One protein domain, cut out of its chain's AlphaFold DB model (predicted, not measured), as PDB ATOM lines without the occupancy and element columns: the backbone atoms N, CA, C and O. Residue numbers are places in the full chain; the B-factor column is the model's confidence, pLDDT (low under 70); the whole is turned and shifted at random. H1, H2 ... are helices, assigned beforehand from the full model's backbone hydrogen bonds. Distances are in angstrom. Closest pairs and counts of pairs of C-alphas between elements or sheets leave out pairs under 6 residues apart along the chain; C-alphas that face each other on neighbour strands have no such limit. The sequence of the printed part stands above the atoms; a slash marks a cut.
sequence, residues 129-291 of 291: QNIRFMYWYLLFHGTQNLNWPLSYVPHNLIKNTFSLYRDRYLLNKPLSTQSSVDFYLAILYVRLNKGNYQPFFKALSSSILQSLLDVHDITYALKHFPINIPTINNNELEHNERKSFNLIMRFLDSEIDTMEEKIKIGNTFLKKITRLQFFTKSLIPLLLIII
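What this domain is: This is residues 129 to 291 of the 291 residues of the protein "Mga domain-containing protein" of Carnobacterium divergens (UniProt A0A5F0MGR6). Four helices, H4, H7, H5 and H8, follow one another in a row, each packed on the next, and the last of them runs out of the helical body as a long arm. H1 and H2 pack on H4 at the far end of the row, H3 and H6 lie at one side, and residues 277 to 291, of which 277 to 287 belong to H8, stick out. The printed part has 163 residues with eight named helices, H1 to H8 in order along the chain, and no named strand; its class is all helix. It is only just loose, close to compact, with a radius of gyration of the C-alphas of 18.7 A, and elongated, spanning 64 by 34 by 33 A.

How they stand to each other: H1, residues 129 to 143, touches H4, residues 175 to 193, opposite ways at a steep tilt of 44 degrees; their closest C-alphas, of Trp 136 and Tyr 184, are 5.7 A apart. H2, residues 155 to 161, touches H4 at residues 182 to 186 alone, only just about perpendicular at 72 degrees, with the C-alphas of Ile 158 and Ala 186 closest at 6.3 A. H3, residues 163 to 170, only just touches H6, residues 218 to 221, with 3 pairs of C-alphas within 8 A, the closest those of Tyr 165 and Ala 221, 4.8 A apart. H4 and H7, residues 236 to 252, touch through residues 177 to 181 and 249 to 252 alone, opposite ways at a shallow tilt of 19 degrees; the C-alphas of Val 181 and Leu 252 are closest, at 6.6 A. H5, residues 203 to 216, touches residues 242 to 247 of H7, the same way at a steep tilt of 67 degrees, only just short of about perpendicular; the closest C-alphas, of Leu 209 and Lys 243, are 5.5 A apart. H6 touches residues 242 to 246 of H7, with the C-alphas of Ile 218 and Asn 246 closest at 6.3 A. H8, residues 259 to 287, touches H5 with residues 261 to 272 alone, opposite ways at a shallow tilt of 22 degrees; the C-alphas of Ile 208 and Phe 269 are closest, at 6.3 A. The packing is part aligned, part crossed, some pairs being shallow and others steeper. Every O i to N i+4 pair is within hydrogen-bond range in H1, H2, H3 and H4; in H5 it is 8 of 10, in H7 12 of 13, in H8 23 of 25, and H6 is too short for one.

Where its parts are: H1 begins at C-alpha 129, (-44.900, 80.462, 74.472), and is 20.7 A long. H4 measures 26.6 A, H5 20.4 A and H7 24.4 A. H8 measures 41.9 A and ends at C-alpha 287, (-54.227, 78.954, 109.486).

The domain as a whole: The C-alphas of Asn 156 and Ile 291, the chain's last residue, are the farthest apart, at 65.2 A. The printed part has no cut. The links H1 to H2 and H6 to H7 are long. Residues 230 to 235 also stand free. Mean pLDDT of the printed part is 80.6; residue 204, residues 223 to 234 and residues 273 to 291 are under 70.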
ATOM      1  N   GLN A 129     -46.269  80.870  74.170       90.19
ATOM      2  CA  GLN A 129     -44.900  80.462  74.472       90.19
ATOM      3  C   GLN A 129     -44.652  79.021  74.015       90.19
ATOM      4  O   GLN A 129     -43.607  78.743  73.420       90.19
ATOM      5  N   ASN A 130     -45.623  78.124  74.215       92.69
ATOM      6  CA  ASN A 130     -45.546  76.747  73.722       92.69
ATOM      7  C   ASN A 130     -45.510  76.696  72.190       92.69
ATOM      8  O   ASN A 130     -44.715  75.942  71.630       92.69
ATOM      9  N   ILE A 131     -46.309  77.522  71.502       94.50
ATOM     10  CA  ILE A 131     -46.287  77.622  70.033       94.50
ATOM     11  C   ILE A 131     -44.905  78.075  69.555       94.50
ATOM     12  O   ILE A 131     -44.305  77.432  68.687       94.50
ATOM     13  N   ARG A 132     -44.375  79.165  70.129       94.06
ATOM     14  CA  ARG A 132     -43.060  79.715  69.769       94.06
ATOM     15  C   ARG A 132     -41.943  78.705  70.022       94.06
ATOM     16  O   ARG A 132     -41.096  78.512  69.152       94.06
ATOM     17  N   PHE A 133     -41.962  78.032  71.172       92.31
ATOM     18  CA  PHE A 133     -40.976  77.014  71.523       92.31
ATOM     19  C   PHE A 133     -41.052  75.795  70.602       92.31
ATOM     20  O   PHE A 133     -40.022  75.346  70.104       92.31
ATOM     21  N   MET A 134     -42.256  75.288  70.321       94.25
ATOM     22  CA  MET A 134     -42.449  74.156  69.416       94.25
ATOM     23  C   MET A 134     -41.921  74.480  68.015       94.25
ATOM     24  O   MET A 134     -41.179  73.677  67.453       94.25
ATOM     25  N   TYR A 135     -42.239  75.658  67.464       94.75
ATOM     26  CA  TYR A 135     -41.716  76.051  66.153       94.75
ATOM     27  C   TYR A 135     -40.206  76.253  66.173       94.75
ATOM     28  O   TYR A 135     -39.541  75.837  65.230       94.75
ATOM     29  N   TRP A 136     -39.650  76.841  67.235       94.31
ATOM     30  CA  TRP A 136     -38.201  77.001  67.363       94.31
ATOM     31  C   TRP A 136     -37.515  75.640  67.368       94.31
ATOM     32  O   TRP A 136     -36.601  75.420  66.575       94.31
ATOM     33  N   TYR A 137     -38.011  74.709  68.182       91.69
ATOM     34  CA  TYR A 137     -37.470  73.363  68.267       91.69
ATOM     35  C   TYR A 137     -37.554  72.651  66.912       91.69
ATOM     36  O   TYR A 137     -36.560  72.121  66.420       91.69
ATOM     37  N   LEU A 138     -38.728  72.698  66.276       92.00
ATOM     38  CA  LEU A 138     -38.986  72.080  64.980       92.00
ATOM     39  C   LEU A 138     -38.074  72.636  63.881       92.00
ATOM     40  O   LEU A 138     -37.508  71.871  63.106       92.00
ATOM     41  N   LEU A 139     -37.930  73.958  63.801       93.19
ATOM     42  CA  LEU A 139     -37.163  74.622  62.751       93.19
ATOM     43  C   LEU A 139     -35.664  74.464  62.981       93.19
ATOM     44  O   LEU A 139     -34.958  74.022  62.080       93.19
ATOM     45  N   PHE A 140     -35.175  74.756  64.184       92.50
ATOM     46  CA  PHE A 140     -33.749  74.682  64.482       92.50
ATOM     47  C   PHE A 140     -33.241  73.234  64.468       92.50
ATOM     48  O   PHE A 140     -32.296  72.921  63.744       92.50
ATOM     49  N   HIS A 141     -33.901  72.321  65.189       88.88
ATOM     50  CA  HIS A 141     -33.462  70.922  65.251       88.88
ATOM     51  C   HIS A 141     -33.922  70.080  64.058       88.88
ATOM     52  O   HIS A 141     -33.289  69.069  63.761       88.88
ATOM     53  N   GLY A 142     -34.989  70.466  63.359       87.81
ATOM     54  CA  GLY A 142     -35.415  69.757  62.154       87.81
ATOM     55  C   GLY A 142     -34.569  70.095  60.930       87.81
ATOM     56  O   GLY A 142     -34.345  69.232  60.085       87.81
ATOM     57  N   THR A 143     -34.062  71.329  60.840       87.12
ATOM     58  CA  THR A 143     -33.247  71.771  59.695       87.12
ATOM     59  C   THR A 143     -31.752  71.699  59.953       87.12
ATOM     60  O   THR A 143     -30.995  71.574  58.996       87.12
ATOM     61  N   GLN A 144     -31.307  71.768  61.214       83.88
ATOM     62  CA  GLN A 144     -29.892  71.677  61.599       83.88
ATOM     63  C   GLN A 144     -28.998  72.679  60.845       83.88
ATOM     64  O   GLN A 144     -27.851  72.384  60.515       83.88
ATOM     65  N   ASN A 145     -29.538  73.863  60.534       83.25
ATOM     66  CA  ASN A 145     -28.897  74.907  59.721       83.25
ATOM     67  C   ASN A 145     -28.551  74.485  58.281       83.25
ATOM     68  O   ASN A 145     -27.797  75.183  57.607       83.25
ATOM     69  N   LEU A 146     -29.093  73.364  57.794       86.38
ATOM     70  CA  LEU A 146     -28.912  72.912  56.413       86.38
ATOM     71  C   LEU A 146     -29.765  73.721  55.434       86.38
ATOM     72  O   LEU A 146     -29.377  73.891  54.282       86.38
ATOM     73  N   ASN A 147     -30.924  74.209  55.884       88.44
ATOM     74  CA  ASN A 147     -31.820  75.021  55.073       88.44
ATOM     75  C   ASN A 147     -32.649  75.989  55.929       88.44
ATOM     76  O   ASN A 147     -32.916  75.735  57.102       88.44
ATOM     77  N   TRP A 148     -33.109  77.070  55.301       92.31
ATOM     78  CA  TRP A 148     -34.063  78.020  55.856       92.31
ATOM     79  C   TRP A 148     -35.453  77.795  55.226       92.31
ATOM     80  O   TRP A 148     -35.702  78.268  54.117       92.31
ATOM     81  N   PRO A 149     -36.384  77.083  55.891       91.06
ATOM     82  CA  PRO A 149     -37.666  76.682  55.299       91.06
ATOM     83  C   PRO A 149     -38.746  77.778  55.373       91.06
ATOM     84  O   PRO A 149     -39.917  77.516  55.092       91.06
ATOM     85  N   LEU A 150     -38.392  78.996  55.798       90.69
ATOM     86  CA  LEU A 150     -39.346  80.084  55.989       90.69
ATOM     87  C   LEU A 150     -39.375  80.984  54.755       90.69
ATOM     88  O   LEU A 150     -38.515  81.848  54.579       90.69
ATOM     89  N   SER A 151     -40.375  80.788  53.899       89.06
ATOM     90  CA  SER A 151     -40.564  81.587  52.683       89.06
ATOM     91  C   SER A 151     -41.161  82.961  52.984       89.06
ATOM     92  O   SER A 151     -40.781  83.953  52.367       89.06
ATOM     93  N   TYR A 152     -42.054  83.039  53.976       86.25
ATOM     94  CA  TYR A 152     -42.691  84.291  54.395       86.25
ATOM     95  C   TYR A 152     -41.705  85.276  55.029       86.25
ATOM     96  O   TYR A 152     -41.903  86.488  54.978       86.25
ATOM     97  N   VAL A 153     -40.630  84.752  55.619       90.50
ATOM     98  CA  VAL A 153     -39.608  85.537  56.305       90.50
ATOM     99  C   VAL A 153     -38.237  85.088  55.821       90.50
ATOM    100  O   VAL A 153     -37.640  84.195  56.422       90.50
ATOM    101  N   PRO A 154     -37.721  85.690  54.739       92.00
ATOM    102  CA  PRO A 154     -36.381  85.405  54.247       92.00
ATOM    103  C   PRO A 154     -35.307  85.635  55.322       92.00
ATOM    104  O   PRO A 154     -35.398  86.564  56.124       92.00
ATOM    105  N   HIS A 155     -34.246  84.823  55.338       92.94
ATOM    106  CA  HIS A 155     -33.211  84.915  56.381       92.94
ATOM    107  C   HIS A 155     -32.516  86.286  56.416       92.94
ATOM    108  O   HIS A 155     -32.247  86.830  57.487       92.94
ATOM    109  N   ASN A 156     -32.270  86.885  55.248       92.19
ATOM    110  CA  ASN A 156     -31.692  88.227  55.136       92.19
ATOM    111  C   ASN A 156     -32.597  89.311  55.745       92.19
ATOM    112  O   ASN A 156     -32.080  90.250  56.344       92.19
ATOM    113  N   LEU A 157     -33.924  89.164  55.656       91.00
ATOM    114  CA  LEU A 157     -34.868  90.068  56.310       91.00
ATOM    115  C   LEU A 157     -34.636  90.070  57.822       91.00
ATOM    116  O   LEU A 157     -34.544  91.143  58.410       91.00
ATOM    117  N   ILE A 158     -34.469  88.901  58.446       91.62
ATOM    118  CA  ILE A 158     -34.205  88.791  59.890       91.62
ATOM    119  C   ILE A 158     -32.849  89.372  60.258       91.62
ATOM    120  O   ILE A 158     -32.768  90.182  61.182       91.62
ATOM    121  N   LYS A 159     -31.802  89.048  59.494       90.69
ATOM    122  CA  LYS A 159     -30.470  89.611  59.738       90.69
ATOM    123  C   LYS A 159     -30.465  91.138  59.678       90.69
ATOM    124  O   LYS A 159     -29.868  91.769  60.543       90.69
ATOM    125  N   ASN A 160     -31.167  91.715  58.707       89.56
ATOM    126  CA  ASN A 160     -31.248  93.163  58.533       89.56
ATOM    127  C   ASN A 160     -32.144  93.824  59.589       89.56
ATOM    128  O   ASN A 160     -31.780  94.858  60.140       89.56
ATOM    129  N   THR A 161     -33.295  93.219  59.895       87.00
ATOM    130  CA  THR A 161     -34.271  93.756  60.861       87.00
ATOM    131  C   THR A 161     -33.698  93.805  62.276       87.00
ATOM    132  O   THR A 161     -33.957  94.748  63.020       87.00
ATOM    133  N   PHE A 162     -32.886  92.813  62.640       88.69
ATOM    134  CA  PHE A 162     -32.301  92.677  63.973       88.69
ATOM    135  C   PHE A 162     -30.795  92.964  64.009       88.69
ATOM    136  O   PHE A 162     -30.121  92.525  64.939       88.69
ATOM    137  N   SER A 163     -30.257  93.696  63.029       89.25
ATOM    138  CA  SER A 163     -28.812  93.932  62.871       89.25
ATOM    139  C   SER A 163     -28.137  94.437  64.148       89.25
ATOM    140  O   SER A 163     -27.167  93.840  64.594       89.25
ATOM    141  N   LEU A 164     -28.722  95.432  64.823       88.19
ATOM    142  CA  LEU A 164     -28.198  95.968  66.088       88.19
ATOM    143  C   LEU A 164     -28.076  94.908  67.194       88.19
ATOM    144  O   LEU A 164     -27.088  94.887  67.927       88.19
ATOM    145  N   TYR A 165     -29.067  94.021  67.318       89.75
ATOM    146  CA  TYR A 165     -29.007  92.904  68.260       89.75
ATOM    147  C   TYR A 165     -27.903  91.923  67.862       89.75
ATOM    148  O   TYR A 165     -27.149  91.463  68.719       89.75
ATOM    149  N   ARG A 166     -27.774  91.625  66.563       90.69
ATOM    150  CA  ARG A 166     -26.739  90.711  66.070       90.69
ATOM    151  C   ARG A 166     -25.339  91.238  66.332       90.69
ATOM    152  O   ARG A 166     -24.516  90.497  66.861       90.69
ATOM    153  N   ASP A 167     -25.094  92.496  65.996       91.12
ATOM    154  CA  ASP A 167     -23.788  93.130  66.143       91.12
ATOM    155  C   ASP A 167     -23.352  93.137  67.609       91.12
ATOM    156  O   ASP A 167     -22.188  92.894  67.919       91.12
ATOM    157  N   ARG A 168     -24.305  93.351  68.525       91.12
ATOM    158  CA  ARG A 168     -24.035  93.386  69.962       91.12
ATOM    159  C   ARG A 168     -23.863  92.002  70.589       91.12
ATOM    160  O   ARG A 168     -22.964  91.832  71.406       91.12
ATOM    161  N   TYR A 169     -24.726  91.042  70.256       91.81
ATOM    162  CA  TYR A 169     -24.841  89.792  71.020       91.81
ATOM    163  C   TYR A 169     -24.444  88.531  70.245       91.81
ATOM    164  O   TYR A 169     -24.119  87.523  70.865       91.81
ATOM    165  N   LEU A 170     -24.442  88.553  68.908       92.50
ATOM    166  CA  LEU A 170     -24.279  87.344  68.086       92.50
ATOM    167  C   LEU A 170     -23.015  87.312  67.226       92.50
ATOM    168  O   LEU A 170     -22.620  86.222  66.819       92.50
ATOM    169  N   LEU A 171     -22.377  88.454  66.951       90.50
ATOM    170  CA  LEU A 171     -21.254  88.556  66.008       90.50
ATOM    171  C   LEU A 171     -20.124  87.552  66.298       90.50
ATOM    172  O   LEU A 171     -19.605  86.922  65.381       90.50
ATOM    173  N   ASN A 172     -19.803  87.355  67.579       92.00
ATOM    174  CA  ASN A 172     -18.721  86.474  68.033       92.00
ATOM    175  C   ASN A 172     -19.208  85.091  68.495       92.00
ATOM    176  O   ASN A 172     -18.441  84.328  69.079       92.00
ATOM    177  N   LYS A 173     -20.488  84.762  68.280       94.38
ATOM    178  CA  LYS A 173     -21.077  83.497  68.731       94.38
ATOM    179  C   LYS A 173     -20.924  82.399  67.676       94.38
ATOM    180  O   LYS A 173     -20.900  82.703  66.480       94.38
ATOM    181  N   PRO A 174     -20.890  81.117  68.083       93.50
ATOM    182  CA  PRO A 174     -20.912  79.997  67.148       93.50
ATOM    183  C   PRO A 174     -22.104  80.065  66.188       93.50
ATOM    184  O   PRO A 174     -23.194  80.504  66.561       93.50
ATOM    185  N   LEU A 175     -21.927  79.560  64.963       90.94
ATOM    186  CA  LEU A 175     -22.977  79.556  63.938       90.94
ATOM    187  C   LEU A 175     -24.264  78.856  64.406       90.94
ATOM    188  O   LEU A 175     -25.359  79.267  64.030       90.94
ATOM    189  N   SER A 176     -24.145  77.823  65.245       90.38
ATOM    190  CA  SER A 176     -25.288  77.135  65.851       90.38
ATOM    191  C   SER A 176     -26.118  78.068  66.732       90.38
ATOM    192  O   SER A 176     -27.332  78.131  66.558       90.38
ATOM    193  N   THR A 177     -25.479  78.841  67.614       93.12
ATOM    194  CA  THR A 177     -26.143  79.848  68.455       93.12
ATOM    195  C   THR A 177     -26.760  80.946  67.597       93.12
ATOM    196  O   THR A 177     -27.937  81.260  67.763       93.12
ATOM    197  N   GLN A 178     -26.013  81.477  66.623       94.25
ATOM    198  CA  GLN A 178     -26.526  82.505  65.713       94.25
ATOM    199  C   GLN A 178     -27.786  82.041  64.972       94.25
ATOM    200  O   GLN A 178     -28.760  82.785  64.887       94.25
ATOM    201  N   SER A 179     -27.775  80.806  64.466       93.50
ATOM    202  CA  SER A 179     -28.892  80.247  63.704       93.50
ATOM    203  C   SER A 179     -30.086  79.902  64.597       93.50
ATOM    204  O   SER A 179     -31.225  80.160  64.223       93.50
ATOM    205  N   SER A 180     -29.837  79.386  65.806       94.44
ATOM    206  CA  SER A 180     -30.874  79.158  66.820       94.44
ATOM    207  C   SER A 180     -31.627  80.449  67.146       94.44
ATOM    208  O   SER A 180     -32.861  80.480  67.140       94.44
ATOM    209  N   VAL A 181     -30.881  81.538  67.360       95.06
ATOM    210  CA  VAL A 181     -31.461  82.858  67.614       95.06
ATOM    211  C   VAL A 181     -32.166  83.400  66.371       95.06
ATOM    212  O   VAL A 181     -33.274  83.910  66.499       95.06
ATOM    213  N   ASP A 182     -31.607  83.233  65.168       94.62
ATOM    214  CA  ASP A 182     -32.274  83.628  63.918       94.62
ATOM    215  C   ASP A 182     -33.647  82.982  63.745       94.62
ATOM    216  O   ASP A 182     -34.614  83.677  63.429       94.62
ATOM    217  N   PHE A 183     -33.761  81.674  63.985       95.69
ATOM    218  CA  PHE A 183     -35.052  80.992  63.915       95.69
ATOM    219  C   PHE A 183     -36.038  81.551  64.934       95.69
ATOM    220  O   PHE A 183     -37.190  81.809  64.585       95.69
ATOM    221  N   TYR A 184     -35.602  81.792  66.172       95.00
ATOM    222  CA  TYR A 184     -36.485  82.391  67.169       95.00
ATOM    223  C   TYR A 184     -36.919  83.812  66.788       95.00
ATOM    224  O   TYR A 184     -38.094  84.147  66.913       95.00
ATOM    225  N   LEU A 185     -36.007  84.643  66.275       93.56
ATOM    226  CA  LEU A 185     -36.328  85.991  65.799       93.56
ATOM    227  C   LEU A 185     -37.307  85.962  64.618       93.56
ATOM    228  O   LEU A 185     -38.217  86.788  64.562       93.56
ATOM    229  N   ALA A 186     -37.176  84.988  63.714       93.50
ATOM    230  CA  ALA A 186     -38.132  84.771  62.632       93.50
ATOM    231  C   ALA A 186     -39.517  84.381  63.156       93.50
ATOM    232  O   ALA A 186     -40.521  84.945  62.725       93.50
ATOM    233  N   ILE A 187     -39.576  83.458  64.117       94.25
ATOM    234  CA  ILE A 187     -40.820  83.068  64.790       94.25
ATOM    235  C   ILE A 187     -41.473  84.281  65.426       94.25
ATOM    236  O   ILE A 187     -42.633  84.567  65.144       94.25
ATOM    237  N   LEU A 188     -40.715  85.031  66.215       91.38
ATOM    238  CA  LEU A 188     -41.198  86.229  66.877       91.38
ATOM    239  C   LEU A 188     -41.750  87.240  65.866       91.38
ATOM    240  O   LEU A 188     -42.874  87.709  66.025       91.38
ATOM    241  N   TYR A 189     -41.019  87.502  64.780       89.56
ATOM    242  CA  TYR A 189     -41.466  88.375  63.694       89.56
ATOM    243  C   TYR A 189     -42.814  87.929  63.103       89.56
ATOM    244  O   TYR A 189     -43.739  88.734  62.992       89.56
ATOM    245  N   VAL A 190     -42.961  86.643  62.761       90.31
ATOM    246  CA  VAL A 190     -44.212  86.111  62.192       90.31
ATOM    247  C   VAL A 190     -45.363  86.196  63.180       90.31
ATOM    248  O   VAL A 190     -46.451  86.643  62.811       90.31
ATOM    249  N   ARG A 191     -45.151  85.756  64.423       90.38
ATOM    250  CA  ARG A 191     -46.207  85.706  65.438       90.38
ATOM    251  C   ARG A 191     -46.733  87.103  65.755       90.38
ATOM    252  O   ARG A 191     -47.944  87.309  65.689       90.38
ATOM    253  N   LEU A 192     -45.837  88.071  65.952       87.19
ATOM    254  CA  LEU A 192     -46.197  89.467  66.207       87.19
ATOM    255  C   LEU A 192     -46.941  90.107  65.027       87.19
ATOM    256  O   LEU A 192     -47.944  90.782  65.234       87.19
ATOM    257  N   ASN A 193     -46.515  89.852  63.786       84.38
ATOM    258  CA  ASN A 193     -47.205  90.368  62.592       84.38
ATOM    259  C   ASN A 193     -48.581  89.732  62.355       84.38
ATOM    260  O   ASN A 193     -49.418  90.299  61.651       84.38
ATOM    261  N   LYS A 194     -48.826  88.559  62.942       85.19
ATOM    262  CA  LYS A 194     -50.143  87.914  62.996       85.19
ATOM    263  C   LYS A 194     -50.980  88.376  64.203       85.19
ATOM    264  O   LYS A 194     -52.078  87.867  64.379       85.19
ATOM    265  N   GLY A 195     -50.486  89.309  65.023       85.44
ATOM    266  CA  GLY A 195     -51.177  89.786  66.225       85.44
ATOM    267  C   GLY A 195     -51.162  88.792  67.393       85.44
ATOM    268  O   GLY A 195     -51.964  88.924  68.311       85.44
ATOM    269  N   ASN A 196     -50.271  87.794  67.363       88.44
ATOM    270  CA  ASN A 196     -50.130  86.815  68.436       88.44
ATOM    271  C   ASN A 196     -49.064  87.282  69.427       88.44
ATOM    272  O   ASN A 196     -47.859  87.206  69.155       88.44
ATOM    273  N   TYR A 197     -49.530  87.764  70.575       89.00
ATOM    274  CA  TYR A 197     -48.691  88.311  71.634       89.00
ATOM    275  C   TYR A 197     -48.597  87.366  72.823       89.00
ATOM    276  O   TYR A 197     -49.493  86.560  73.081       89.00
ATOM    277  N   GLN A 198     -47.515  87.505  73.579       88.44
ATOM    278  CA  GLN A 198     -47.326  86.801  74.829       88.44
ATOM    279  C   GLN A 198     -48.442  87.191  75.816       88.44
ATOM    280  O   GLN A 198     -48.613  88.382  76.107       88.44
ATOM    281  N   PRO A 199     -49.183  86.213  76.368       84.31
ATOM    282  CA  PRO A 199     -50.186  86.488  77.383       84.31
ATOM    283  C   PRO A 199     -49.550  86.965  78.693       84.31
ATOM    284  O   PRO A 199     -48.341  86.873  78.921       84.31
ATOM    285  N   PHE A 200     -50.398  87.448  79.595       82.75
ATOM    286  CA  PHE A 200     -49.983  87.896  80.916       82.75
ATOM    287  C   PHE A 200     -49.339  86.782  81.738       82.75
ATOM    288  O   PHE A 200     -49.909  85.708  81.944       82.75
ATOM    289  N   PHE A 201     -48.167  87.078  82.292       79.38
ATOM    290  CA  PHE A 201     -47.546  86.216  83.286       79.38
ATOM    291  C   PHE A 201     -48.248  86.372  84.636       79.38
ATOM    292  O   PHE A 201     -48.541  87.485  85.077       79.38
ATOM    293  N   LYS A 202     -48.427  85.259  85.357       79.00
ATOM    294  CA  LYS A 202     -48.848  85.287  86.769       79.00
ATOM    295  C   LYS A 202     -47.926  86.206  87.576       79.00
ATOM    296  O   LYS A 202     -46.727  86.246  87.310       79.00
ATOM    297  N   ALA A 203     -48.460  86.888  88.594       75.31
ATOM    298  CA  ALA A 203     -47.749  87.935  89.342       75.31
ATOM    299  C   ALA A 203     -46.336  87.524  89.800       75.31
ATOM    300  O   ALA A 203     -45.371  88.261  89.597       75.31
ATOM    301  N   LEU A 204     -46.192  86.312  90.345       68.12
ATOM    302  CA  LEU A 204     -44.891  85.786  90.750       68.12
ATOM    303  C   LEU A 204     -43.927  85.646  89.562       68.12
ATOM    304  O   LEU A 204     -42.837  86.217  89.595       68.12
ATOM    305  N   SER A 205     -44.335  84.937  88.510       80.12
ATOM    306  CA  SER A 205     -43.539  84.764  87.290       80.12
ATOM    307  C   SER A 205     -43.174  86.116  86.680       80.12
ATOM    308  O   SER A 205     -42.012  86.360  86.384       80.12
ATOM    309  N   SER A 206     -44.131  87.042  86.600       84.12
ATOM    310  CA  SER A 206     -43.929  88.410  86.117       84.12
ATOM    311  C   SER A 206     -42.850  89.146  86.914       84.12
ATOM    312  O   SER A 206     -41.951  89.746  86.326       84.12
ATOM    313  N   SER A 207     -42.885  89.052  88.249       82.75
ATOM    314  CA  SER A 207     -41.883  89.680  89.113       82.75
ATOM    315  C   SER A 207     -40.494  89.071  88.922       82.75
ATOM    316  O   SER A 207     -39.501  89.793  88.939       82.75
ATOM    317  N   ILE A 208     -40.407  87.756  88.722       82.19
ATOM    318  CA  ILE A 208     -39.147  87.046  88.502       82.19
ATOM    319  C   ILE A 208     -38.545  87.440  87.148       82.19
ATOM    320  O   ILE A 208     -37.365  87.778  87.065       82.19
ATOM    321  N   LEU A 209     -39.364  87.467  86.100       87.00
ATOM    322  CA  LEU A 209     -38.934  87.884  84.769       87.00
ATOM    323  C   LEU A 209     -38.521  89.355  84.744       87.00
ATOM    324  O   LEU A 209     -37.543  89.692  84.087       87.00
ATOM    325  N   GLN A 210     -39.188  90.211  85.525       89.88
ATOM    326  CA  GLN A 210     -38.803  91.616  85.647       89.88
ATOM    327  C   GLN A 210     -37.358  91.784  86.126       89.88
ATOM    328  O   GLN A 210     -36.641  92.630  85.611       89.88
ATOM    329  N   SER A 211     -36.883  90.926  87.036       88.00
ATOM    330  CA  SER A 211     -35.491  91.018  87.494       88.00
ATOM    331  C   SER A 211     -34.444  90.721  86.425       88.00
ATOM    332  O   SER A 211     -33.305  91.136  86.597       88.00
ATOM    333  N   LEU A 212     -34.798  90.022  85.342       89.38
ATOM    334  CA  LEU A 212     -33.886  89.870  84.206       89.38
ATOM    335  C   LEU A 212     -33.682  91.224  83.516       89.38
ATOM    336  O   LEU A 212     -32.547  91.619  83.270       89.38
ATOM    337  N   LEU A 213     -34.777  91.955  83.287       90.31
ATOM    338  CA  LEU A 213     -34.762  93.277  82.661       90.31
ATOM    339  C   LEU A 213     -34.052  94.305  83.551       90.31
ATOM    340  O   LEU A 213     -33.238  95.081  83.062       90.31
ATOM    341  N   ASP A 214     -34.323  94.282  84.860       91.06
ATOM    342  CA  ASP A 214     -33.732  95.227  85.819       91.06
ATOM    343  C   ASP A 214     -32.201  95.093  85.920       91.06
ATOM    344  O   ASP A 214     -31.512  96.035  86.317       91.06
ATOM    345  N   VAL A 215     -31.659  93.904  85.625       90.62
ATOM    346  CA  VAL A 215     -30.212  93.655  85.647       90.62
ATOM    347  C   VAL A 215     -29.586  93.925  84.287       90.62
ATOM    348  O   VAL A 215     -28.623  94.683  84.226       90.62
ATOM    349  N   HIS A 216     -30.119  93.316  83.229       90.81
ATOM    350  CA  HIS A 216     -29.595  93.443  81.875       90.81
ATOM    351  C   HIS A 216     -30.727  93.242  80.861       90.81
ATOM    352  O   HIS A 216     -31.037  92.124  80.449       90.81
ATOM    353  N   ASP A 217     -31.363  94.335  80.442       90.94
ATOM    354  CA  ASP A 217     -32.391  94.275  79.407       90.94
ATOM    355  C   ASP A 217     -31.769  94.234  78.002       90.94
ATOM    356  O   ASP A 217     -31.369  95.245  77.426       90.94
ATOM    357  N   ILE A 218     -31.741  93.047  77.405       89.75
ATOM    358  CA  ILE A 218     -31.204  92.847  76.050       89.75
ATOM    359  C   ILE A 218     -32.126  93.406  74.953       89.75
ATOM    360  O   ILE A 218     -31.720  93.526  73.795       89.75
ATOM    361  N   THR A 219     -33.373  93.762  75.289       88.00
ATOM    362  CA  THR A 219     -34.337  94.290  74.311       88.00
ATOM    363  C   THR A 219     -34.025  95.723  73.896       88.00
ATOM    364  O   THR A 219     -34.517  96.162  72.863       88.00
ATOM    365  N   TYR A 220     -33.133  96.438  74.598       79.69
ATOM    366  CA  TYR A 220     -32.632  97.746  74.147       79.69
ATOM    367  C   TYR A 220     -31.931  97.693  72.784       79.69
ATOM    368  O   TYR A 220     -31.891  98.696  72.076       79.69
ATOM    369  N   ALA A 221     -31.386  96.537  72.395       79.88
ATOM    370  CA  ALA A 221     -30.791  96.363  71.073       79.88
ATOM    371  C   ALA A 221     -31.835  96.127  69.963       79.88
ATOM    372  O   ALA A 221     -31.482  96.004  68.790       79.88
ATOM    373  N   LEU A 222     -33.122  96.074  70.312       78.56
ATOM    374  CA  LEU A 222     -34.227  95.949  69.376       78.56
ATOM    375  C   LEU A 222     -34.807  97.346  69.129       78.56
ATOM    376  O   LEU A 222     -35.548  97.884  69.946       78.56
ATOM    377  N   LYS A 223     -34.454  97.941  67.985       62.50
ATOM    378  CA  LYS A 223     -34.776  99.341  67.640       62.50
ATOM    379  C   LYS A 223     -36.274  99.680  67.763       62.50
ATOM    380  O   LYS A 223     -36.609 100.785  68.173       62.50
ATOM    381  N   HIS A 224     -37.149  98.725  67.434       62.78
ATOM    382  CA  HIS A 224     -38.609  98.829  67.532       62.78
ATOM    383  C   HIS A 224     -39.191  97.501  68.023       62.78
ATOM    384  O   HIS A 224     -39.571  96.657  67.218       62.78
ATOM    385  N   PHE A 225     -39.209  97.262  69.332       59.25
ATOM    386  CA  PHE A 225     -39.754  96.018  69.874       59.25
ATOM    387  C   PHE A 225     -41.071  96.248  70.613       59.25
ATOM    388  O   PHE A 225     -41.046  96.964  71.612       59.25
ATOM    389  N   PRO A 226     -42.187  95.622  70.185       57.84
ATOM    390  CA  PRO A 226     -42.349  94.689  69.056       57.84
ATOM    391  C   PRO A 226     -42.441  95.393  67.685       57.84
ATOM    392  O   PRO A 226     -42.968  96.497  67.595       57.84
ATOM    393  N   ILE A 227     -41.985  94.728  66.611       58.34
ATOM    394  CA  ILE A 227     -41.659  95.292  65.272       58.34
ATOM    395  C   ILE A 227     -42.759  96.090  64.552       58.34
ATOM    396  O   ILE A 227     -42.458  96.775  63.587       58.34
ATOM    397  N   ASN A 228     -44.001  96.096  65.027       50.31
ATOM    398  CA  ASN A 228     -45.082  96.896  64.443       50.31
ATOM    399  C   ASN A 228     -46.067  97.446  65.486       50.31
ATOM    400  O   ASN A 228     -47.180  97.829  65.130       50.31
ATOM    401  N   ILE A 229     -45.704  97.488  66.772       47.66
ATOM    402  CA  ILE A 229     -46.533  98.202  67.746       47.66
ATOM    403  C   ILE A 229     -46.076  99.663  67.711       47.66
ATOM    404  O   ILE A 229     -44.920  99.923  68.056       47.66
ATOM    405  N   PRO A 230     -46.915 100.631  67.283       40.09
ATOM    406  CA  PRO A 230     -46.623 102.024  67.586       40.09
ATOM    407  C   PRO A 230     -46.423 102.084  69.094       40.09
ATOM    408  O   PRO A 230     -47.276 101.589  69.826       40.09
ATOM    409  N   THR A 231     -45.280 102.602  69.537       43.25
ATOM    410  CA  THR A 231     -44.929 102.831  70.941       43.25
ATOM    411  C   THR A 231     -46.012 103.685  71.599       43.25
ATOM    412  O   THR A 231     -45.887 104.901  71.723       43.25
ATOM    413  N   ILE A 232     -47.124 103.062  71.974       40.16
ATOM    414  CA  ILE A 232     -48.103 103.620  72.881       40.16
ATOM    415  C   ILE A 232     -47.493 103.337  74.242       40.16
ATOM    416  O   ILE A 232     -47.516 102.205  74.726       40.16
ATOM    417  N   ASN A 233     -46.846 104.368  74.783       42.53
ATOM    418  CA  ASN A 233     -46.257 104.404  76.115       42.53
ATOM    419  C   ASN A 233     -47.089 103.575  77.117       42.53
ATOM    420  O   ASN A 233     -48.289 103.804  77.255       42.53
ATOM    421  N   ASN A 234     -46.441 102.646  77.829       52.91
ATOM    422  CA  ASN A 234     -47.018 101.798  78.887       52.91
ATOM    423  C   ASN A 234     -48.051 100.734  78.462       52.91
ATOM    424  O   ASN A 234     -48.948 100.404  79.239       52.91
ATOM    425  N   ASN A 235     -47.922 100.129  77.280       73.69
ATOM    426  CA  ASN A 235     -48.721  98.948  76.944       73.69
ATOM    427  C   ASN A 235     -48.174  97.686  77.647       73.69
ATOM    428  O   ASN A 235     -47.053  97.247  77.383       73.69
ATOM    429  N   GLU A 236     -48.972  97.065  78.520       78.06
ATOM    430  CA  GLU A 236     -48.595  95.836  79.239       78.06
ATOM    431  C   GLU A 236     -48.202  94.677  78.300       78.06
ATOM    432  O   GLU A 236     -47.386  93.831  78.675       78.06
ATOM    433  N   LEU A 237     -48.715  94.654  77.062       79.94
ATOM    434  CA  LEU A 237     -48.335  93.665  76.046       79.94
ATOM    435  C   LEU A 237     -46.860  93.779  75.646       79.94
ATOM    436  O   LEU A 237     -46.163  92.766  75.603       79.94
ATOM    437  N   GLU A 238     -46.357  94.996  75.408       81.25
ATOM    438  CA  GLU A 238     -44.931  95.215  75.120       81.25
ATOM    439  C   GLU A 238     -44.078  94.711  76.285       81.25
ATOM    440  O   GLU A 238     -43.066  94.036  76.098       81.25
ATOM    441  N   HIS A 239     -44.506  95.013  77.507       85.25
ATOM    442  CA  HIS A 239     -43.773  94.630  78.698       85.25
ATOM    443  C   HIS A 239     -43.694  93.102  78.871       85.25
ATOM    444  O   HIS A 239     -42.636  92.565  79.217       85.25
ATOM    445  N   ASN A 240     -44.778  92.382  78.570       87.38
ATOM    446  CA  ASN A 240     -44.783  90.918  78.560       87.38
ATOM    447  C   ASN A 240     -43.902  90.350  77.443       87.38
ATOM    448  O   ASN A 240     -43.148  89.404  77.681       87.38
ATOM    449  N   GLU A 241     -43.915  90.952  76.254       89.06
ATOM    450  CA  GLU A 241     -43.012  90.552  75.174       89.06
ATOM    451  C   GLU A 241     -41.546  90.729  75.568       89.06
ATOM    452  O   GLU A 241     -40.741  89.820  75.366       89.06
ATOM    453  N   ARG A 242     -41.184  91.852  76.204       89.00
ATOM    454  CA  ARG A 242     -39.807  92.089  76.669       89.00
ATOM    455  C   ARG A 242     -39.369  91.070  77.714       89.00
ATOM    456  O   ARG A 242     -38.246  90.567  77.638       89.00
ATOM    457  N   LYS A 243     -40.254  90.727  78.656       89.69
ATOM    458  CA  LYS A 243     -40.037  89.661  79.651       89.69
ATOM    459  C   LYS A 243     -39.803  88.308  78.995       89.69
ATOM    460  O   LYS A 243     -38.821  87.639  79.314       89.69
ATOM    461  N   SER A 244     -40.669  87.930  78.057       89.69
ATOM    462  CA  SER A 244     -40.537  86.672  77.323       89.69
ATOM    463  C   SER A 244     -39.250  86.629  76.509       89.69
ATOM    464  O   SER A 244     -38.523  85.642  76.549       89.69
ATOM    465  N   PHE A 245     -38.936  87.710  75.793       90.81
ATOM    466  CA  PHE A 245     -37.732  87.810  74.977       90.81
ATOM    467  C   PHE A 245     -36.465  87.653  75.820       90.81
ATOM    468  O   PHE A 245     -35.611  86.830  75.498       90.81
ATOM    469  N   ASN A 246     -36.371  88.390  76.931       90.69
ATOM    470  CA  ASN A 246     -35.234  88.321  77.849       90.69
ATOM    471  C   ASN A 246     -35.021  86.916  78.422       90.69
ATOM    472  O   ASN A 246     -33.872  86.508  78.596       90.69
ATOM    473  N   LEU A 247     -36.101  86.188  78.721       90.12
ATOM    474  CA  LEU A 247     -36.021  84.803  79.178       90.12
ATOM    475  C   LEU A 247     -35.517  83.882  78.068       90.12
ATOM    476  O   LEU A 247     -34.567  83.129  78.278       90.12
ATOM    477  N   ILE A 248     -36.155  83.926  76.897       90.56
ATOM    478  CA  ILE A 248     -35.854  82.973  75.832       90.56
ATOM    479  C   ILE A 248     -34.452  83.195  75.275       90.56
ATOM    480  O   ILE A 248     -33.725  82.228  75.099       90.56
ATOM    481  N   MET A 249     -34.005  84.431  75.075       90.81
ATOM    482  CA  MET A 249     -32.635  84.660  74.608       90.81
ATOM    483  C   MET A 249     -31.581  84.107  75.568       90.81
ATOM    484  O   MET A 249     -30.594  83.564  75.100       90.81
ATOM    485  N   ARG A 250     -31.803  84.162  76.888       89.69
ATOM    486  CA  ARG A 250     -30.906  83.540  77.883       89.69
ATOM    487  C   ARG A 250     -30.946  82.018  77.863       89.69
ATOM    488  O   ARG A 250     -29.970  81.369  78.224       89.69
ATOM    489  N   PHE A 251     -32.074  81.446  77.455       88.62
ATOM    490  CA  PHE A 251     -32.179  80.016  77.194       88.62
ATOM    491  C   PHE A 251     -31.415  79.619  75.917       88.62
ATOM    492  O   PHE A 251     -30.766  78.577  75.901       88.62
ATOM    493  N   LEU A 252     -31.455  80.450  74.870       88.75
ATOM    494  CA  LEU A 252     -30.781  80.190  73.591       88.75
ATOM    495  C   LEU A 252     -29.279  80.518  73.607       88.75
ATOM    496  O   LEU A 252     -28.503  79.870  72.906       88.75
ATOM    497  N   ASP A 253     -28.877  81.511  74.396       89.81
ATOM    498  CA  ASP A 253     -27.499  81.948  74.609       89.81
ATOM    499  C   ASP A 253     -27.258  82.164  76.108       89.81
ATOM    500  O   ASP A 253     -27.518  83.227  76.676       89.81
ATOM    501  N   SER A 254     -26.737  81.128  76.765       85.12
ATOM    502  CA  SER A 254     -26.440  81.145  78.201       85.12
ATOM    503  C   SER A 254     -25.272  82.066  78.572       85.12
ATOM    504  O   SER A 254     -25.030  82.324  79.753       85.12
ATOM    505  N   GLU A 255     -24.533  82.564  77.587       88.56
ATOM    506  CA  GLU A 255     -23.387  83.458  77.739       88.56
ATOM    507  C   GLU A 255     -23.739  84.915  77.411       88.56
ATOM    508  O   GLU A 255     -22.842  85.746  77.286       88.56
ATOM    509  N   ILE A 256     -25.023  85.237  77.245       89.88
ATOM    510  CA  ILE A 256     -25.463  86.611  76.973       89.88
ATOM    511  C   ILE A 256     -25.198  87.558  78.153       89.88
ATOM    512  O   ILE A 256     -24.978  88.748  77.951       89.88
ATOM    513  N   ASP A 257     -25.201  87.018  79.375       89.38
ATOM    514  CA  ASP A 257     -24.891  87.740  80.607       89.38
ATOM    515  C   ASP A 257     -23.461  87.445  81.073       89.38
ATOM    516  O   ASP A 257     -23.001  86.291  81.079       89.38
ATOM    517  N   THR A 258     -22.797  88.480  81.573       91.50
ATOM    518  CA  THR A 258     -21.543  88.375  82.321       91.50
ATOM    519  C   THR A 258     -21.737  87.599  83.629       91.50
ATOM    520  O   THR A 258     -22.849  87.417  84.132       91.50
ATOM    521  N   MET A 259     -20.636  87.138  84.230       89.88
ATOM    522  CA  MET A 259     -20.702  86.432  85.516       89.88
ATOM    523  C   MET A 259     -21.291  87.313  86.632       89.88
ATOM    524  O   MET A 259     -22.077  86.832  87.446       89.88
ATOM    525  N   GLU A 260     -20.968  88.609  86.649       92.62
ATOM    526  CA  GLU A 260     -21.505  89.564  87.625       92.62
ATOM    527  C   GLU A 260     -23.024  89.736  87.485       92.62
ATOM    528  O   GLU A 260     -23.758  89.679  88.477       92.62
ATOM    529  N   GLU A 261     -23.517  89.872  86.251       91.50
ATOM    530  CA  GLU A 261     -24.951  89.947  85.962       91.50
ATOM    531  C   GLU A 261     -25.667  88.660  86.376       91.50
ATOM    532  O   GLU A 261     -26.690  88.730  87.059       91.50
ATOM    533  N   LYS A 262     -25.102  87.484  86.068       87.19
ATOM    534  CA  LYS A 262     -25.647  86.185  86.502       87.19
ATOM    535  C   LYS A 262     -25.765  86.090  88.021       87.19
ATOM    536  O   LYS A 262     -26.806  85.667  88.527       87.19
ATOM    537  N   ILE A 263     -24.739  86.523  88.757       86.06
ATOM    538  CA  ILE A 263     -24.759  86.559  90.227       86.06
ATOM    539  C   ILE A 263     -25.861  87.506  90.723       86.06
ATOM    540  O   ILE A 263     -26.634  87.151  91.618       86.06
ATOM    541  N   LYS A 264     -25.984  88.700  90.135       88.56
ATOM    542  CA  LYS A 264     -27.007  89.689  90.512       88.56
ATOM    543  C   LYS A 264     -28.427  89.191  90.221       88.56
ATOM    544  O   LYS A 264     -29.313  89.344  91.070       88.56
ATOM    545  N   ILE A 265     -28.633  88.550  89.070       84.31
ATOM    546  CA  ILE A 265     -29.880  87.870  88.705       84.31
ATOM    547  C   ILE A 265     -30.185  86.793  89.751       84.31
ATOM    548  O   ILE A 265     -31.221  86.869  90.411       84.31
ATOM    549  N   GLY A 266     -29.261  85.859  89.992       80.38
ATOM    550  CA  GLY A 266     -29.433  84.767  90.957       80.38
ATOM    551  C   GLY A 266     -29.799  85.259  92.361       80.38
ATOM    552  O   GLY A 266     -30.773  84.792  92.954       80.38
ATOM    553  N   ASN A 267     -29.109  86.284  92.860       82.12
ATOM    554  CA  ASN A 267     -29.414  86.905  94.151       82.12
ATOM    555  C   ASN A 267     -30.818  87.528  94.195       82.12
ATOM    556  O   ASN A 267     -31.505  87.463  95.217       82.12
ATOM    557  N   THR A 268     -31.266  88.123  93.090       80.88
ATOM    558  CA  THR A 268     -32.604  88.721  93.002       80.88
ATOM    559  C   THR A 268     -33.695  87.650  92.976       80.88
ATOM    560  O   THR A 268     -34.710  87.791  93.664       80.88
ATOM    561  N   PHE A 269     -33.463  86.546  92.261       78.94
ATOM    562  CA  PHE A 269     -34.335  85.372  92.268       78.94
ATOM    563  C   PHE A 269     -34.444  84.775  93.677       78.94
ATOM    564  O   PHE A 269     -35.555  84.597  94.181       78.94
ATOM    565  N   LEU A 270     -33.311  84.546  94.352       74.44
ATOM    566  CA  LEU A 270     -33.275  83.986  95.706       74.44
ATOM    567  C   LEU A 270     -34.064  84.838  96.702       74.44
ATOM    568  O   LEU A 270     -34.860  84.283  97.456       74.44
ATOM    569  N   LYS A 271     -33.920  86.171  96.671       77.25
ATOM    570  CA  LYS A 271     -34.682  87.101  97.531       77.25
ATOM    571  C   LYS A 271     -36.195  87.022  97.298       77.25
ATOM    572  O   LYS A 271     -36.977  87.113  98.243       77.25
ATOM    573  N   LYS A 272     -36.626  86.861  96.043       73.12
ATOM    574  CA  LYS A 272     -38.052  86.757  95.687       73.12
ATOM    575  C   LYS A 272     -38.642  85.395  96.076       73.12
ATOM    576  O   LYS A 272     -39.765  85.347  96.570       73.12
ATOM    577  N   ILE A 273     -37.870  84.313  95.951       66.06
ATOM    578  CA  ILE A 273     -38.271  82.958  96.370       66.06
ATOM    579  C   ILE A 273     -38.299  82.824  97.901       66.06
ATOM    580  O   ILE A 273     -39.244  82.265  98.456       66.06
ATOM    581  N   THR A 274     -37.317  83.379  98.616       60.59
ATOM    582  CA  THR A 274     -37.314  83.361 100.092       60.59
ATOM    583  C   THR A 274     -38.476  84.152 100.680       60.59
ATOM    584  O   THR A 274     -39.046  83.713 101.674       60.59
ATOM    585  N   ARG A 275     -38.912  85.252 100.047       58.31
ATOM    586  CA  ARG A 275     -40.149  85.954 100.441       58.31
ATOM    587  C   ARG A 275     -41.395  85.069 100.350       58.31
ATOM    588  O   ARG A 275     -42.258  85.187 101.208       58.31
ATOM    589  N   LEU A 276     -41.478  84.160  99.379       52.88
ATOM    590  CA  LEU A 276     -42.573  83.184  99.287       52.88
ATOM    591  C   LEU A 276     -42.499  82.109 100.357       52.88
ATOM    592  O   LEU A 276     -43.520  81.792 100.950       52.88
ATOM    593  N   GLN A 277     -41.307  81.572 100.617       54.09
ATOM    594  CA  GLN A 277     -41.110  80.609 101.702       54.09
ATOM    595  C   GLN A 277     -41.423  81.230 103.068       54.09
ATOM    596  O   GLN A 277     -41.983  80.558 103.928       54.09
ATOM    597  N   PHE A 278     -41.096  82.511 103.265       53.31
ATOM    598  CA  PHE A 278     -41.495  83.260 104.455       53.31
ATOM    599  C   PHE A 278     -43.001  83.505 104.493       53.31
ATOM    600  O   PHE A 278     -43.597  83.269 105.532       53.31
ATOM    601  N   PHE A 279     -43.621  83.901 103.377       49.06
ATOM    602  CA  PHE A 279     -45.065  84.138 103.288       49.06
ATOM    603  C   PHE A 279     -45.886  82.869 103.569       49.06
ATOM    604  O   PHE A 279     -46.856  82.919 104.323       49.06
ATOM    605  N   THR A 280     -45.475  81.711 103.041       49.72
ATOM    606  CA  THR A 280     -46.127  80.423 103.328       49.72
ATOM    607  C   THR A 280     -45.857  79.953 104.755       49.72
ATOM    608  O   THR A 280     -46.787  79.511 105.425       49.72
ATOM    609  N   LYS A 281     -44.632  80.123 105.278       46.91
ATOM    610  CA  LYS A 281     -44.323  79.844 106.692       46.91
ATOM    611  C   LYS A 281     -45.027  80.782 107.670       46.91
ATOM    612  O   LYS A 281     -45.275  80.356 108.787       46.91
ATOM    613  N   SER A 282     -45.355  82.015 107.288       49.12
ATOM    614  CA  SER A 282     -46.128  82.945 108.121       49.12
ATOM    615  C   SER A 282     -47.638  82.710 108.037       49.12
ATOM    616  O   SER A 282     -48.351  83.028 108.981       49.12
ATOM    617  N   LEU A 283     -48.133  82.117 106.941       40.50
ATOM    618  CA  LEU A 283     -49.541  81.732 106.778       40.50
ATOM    619  C   LEU A 283     -49.904  80.453 107.541       40.50
ATOM    620  O   LEU A 283     -51.025  80.340 108.020       40.50
ATOM    621  N   ILE A 284     -48.971  79.507 107.691       41.94
ATOM    622  CA  ILE A 284     -49.208  78.243 108.412       41.94
ATOM    623  C   ILE A 284     -49.612  78.469 109.889       41.94
ATOM    624  O   ILE A 284     -50.615  77.895 110.304       41.94
ATOM    625  N   PRO A 285     -48.941  79.334 110.679       44.06
ATOM    626  CA  PRO A 285     -49.387  79.685 112.028       44.06
ATOM    627  C   PRO A 285     -50.746  80.393 112.049       44.06
ATOM    628  O   PRO A 285     -51.542  80.150 112.945       44.06
ATOM    629  N   LEU A 286     -51.030  81.241 111.055       37.88
ATOM    630  CA  LEU A 286     -52.299  81.971 110.934       37.88
ATOM    631  C   LEU A 286     -53.478  81.054 110.566       37.88
ATOM    632  O   LEU A 286     -54.595  81.299 111.008       37.88
ATOM    633  N   LEU A 287     -53.233  79.983 109.809       32.09
ATOM    634  CA  LEU A 287     -54.227  78.954 109.486       32.09
ATOM    635  C   LEU A 287     -54.445  77.961 110.639       32.09
ATOM    636  O   LEU A 287     -55.550  77.454 110.787       32.09
ATOM    637  N   LEU A 288     -53.437  77.736 111.489       34.69
ATOM    638  CA  LEU A 288     -53.547  76.928 112.714       34.69
ATOM    639  C   LEU A 288     -54.297  77.631 113.861       34.69
ATOM    640  O   LEU A 288     -54.596  76.994 114.860       34.69
ATOM    641  N   ILE A 289     -54.585  78.929 113.733       39.78
ATOM    642  CA  ILE A 289     -55.422  79.690 114.679       39.78
ATOM    643  C   ILE A 289     -56.909  79.646 114.263       39.78
ATOM    644  O   ILE A 289     -57.786  80.003 115.048       39.78
ATOM    645  N   ILE A 290     -57.203  79.217 113.031       37.12
ATOM    646  CA  ILE A 290     -58.553  79.185 112.436       37.12
ATOM    647  C   ILE A 290     -59.122  77.744 112.380       37.12
ATOM    648  O   ILE A 290     -60.263  77.546 111.967       37.12
ATOM    649  N   ILE A 291     -58.362  76.741 112.839       32.94
ATOM    650  CA  ILE A 291     -58.795  75.345 113.051       32.94
ATOM    651  C   ILE A 291     -58.775  75.068 114.552       32.94
ATOM    652  O   ILE A 291     -59.751  74.464 115.045       32.94
TER     653      ILE A 291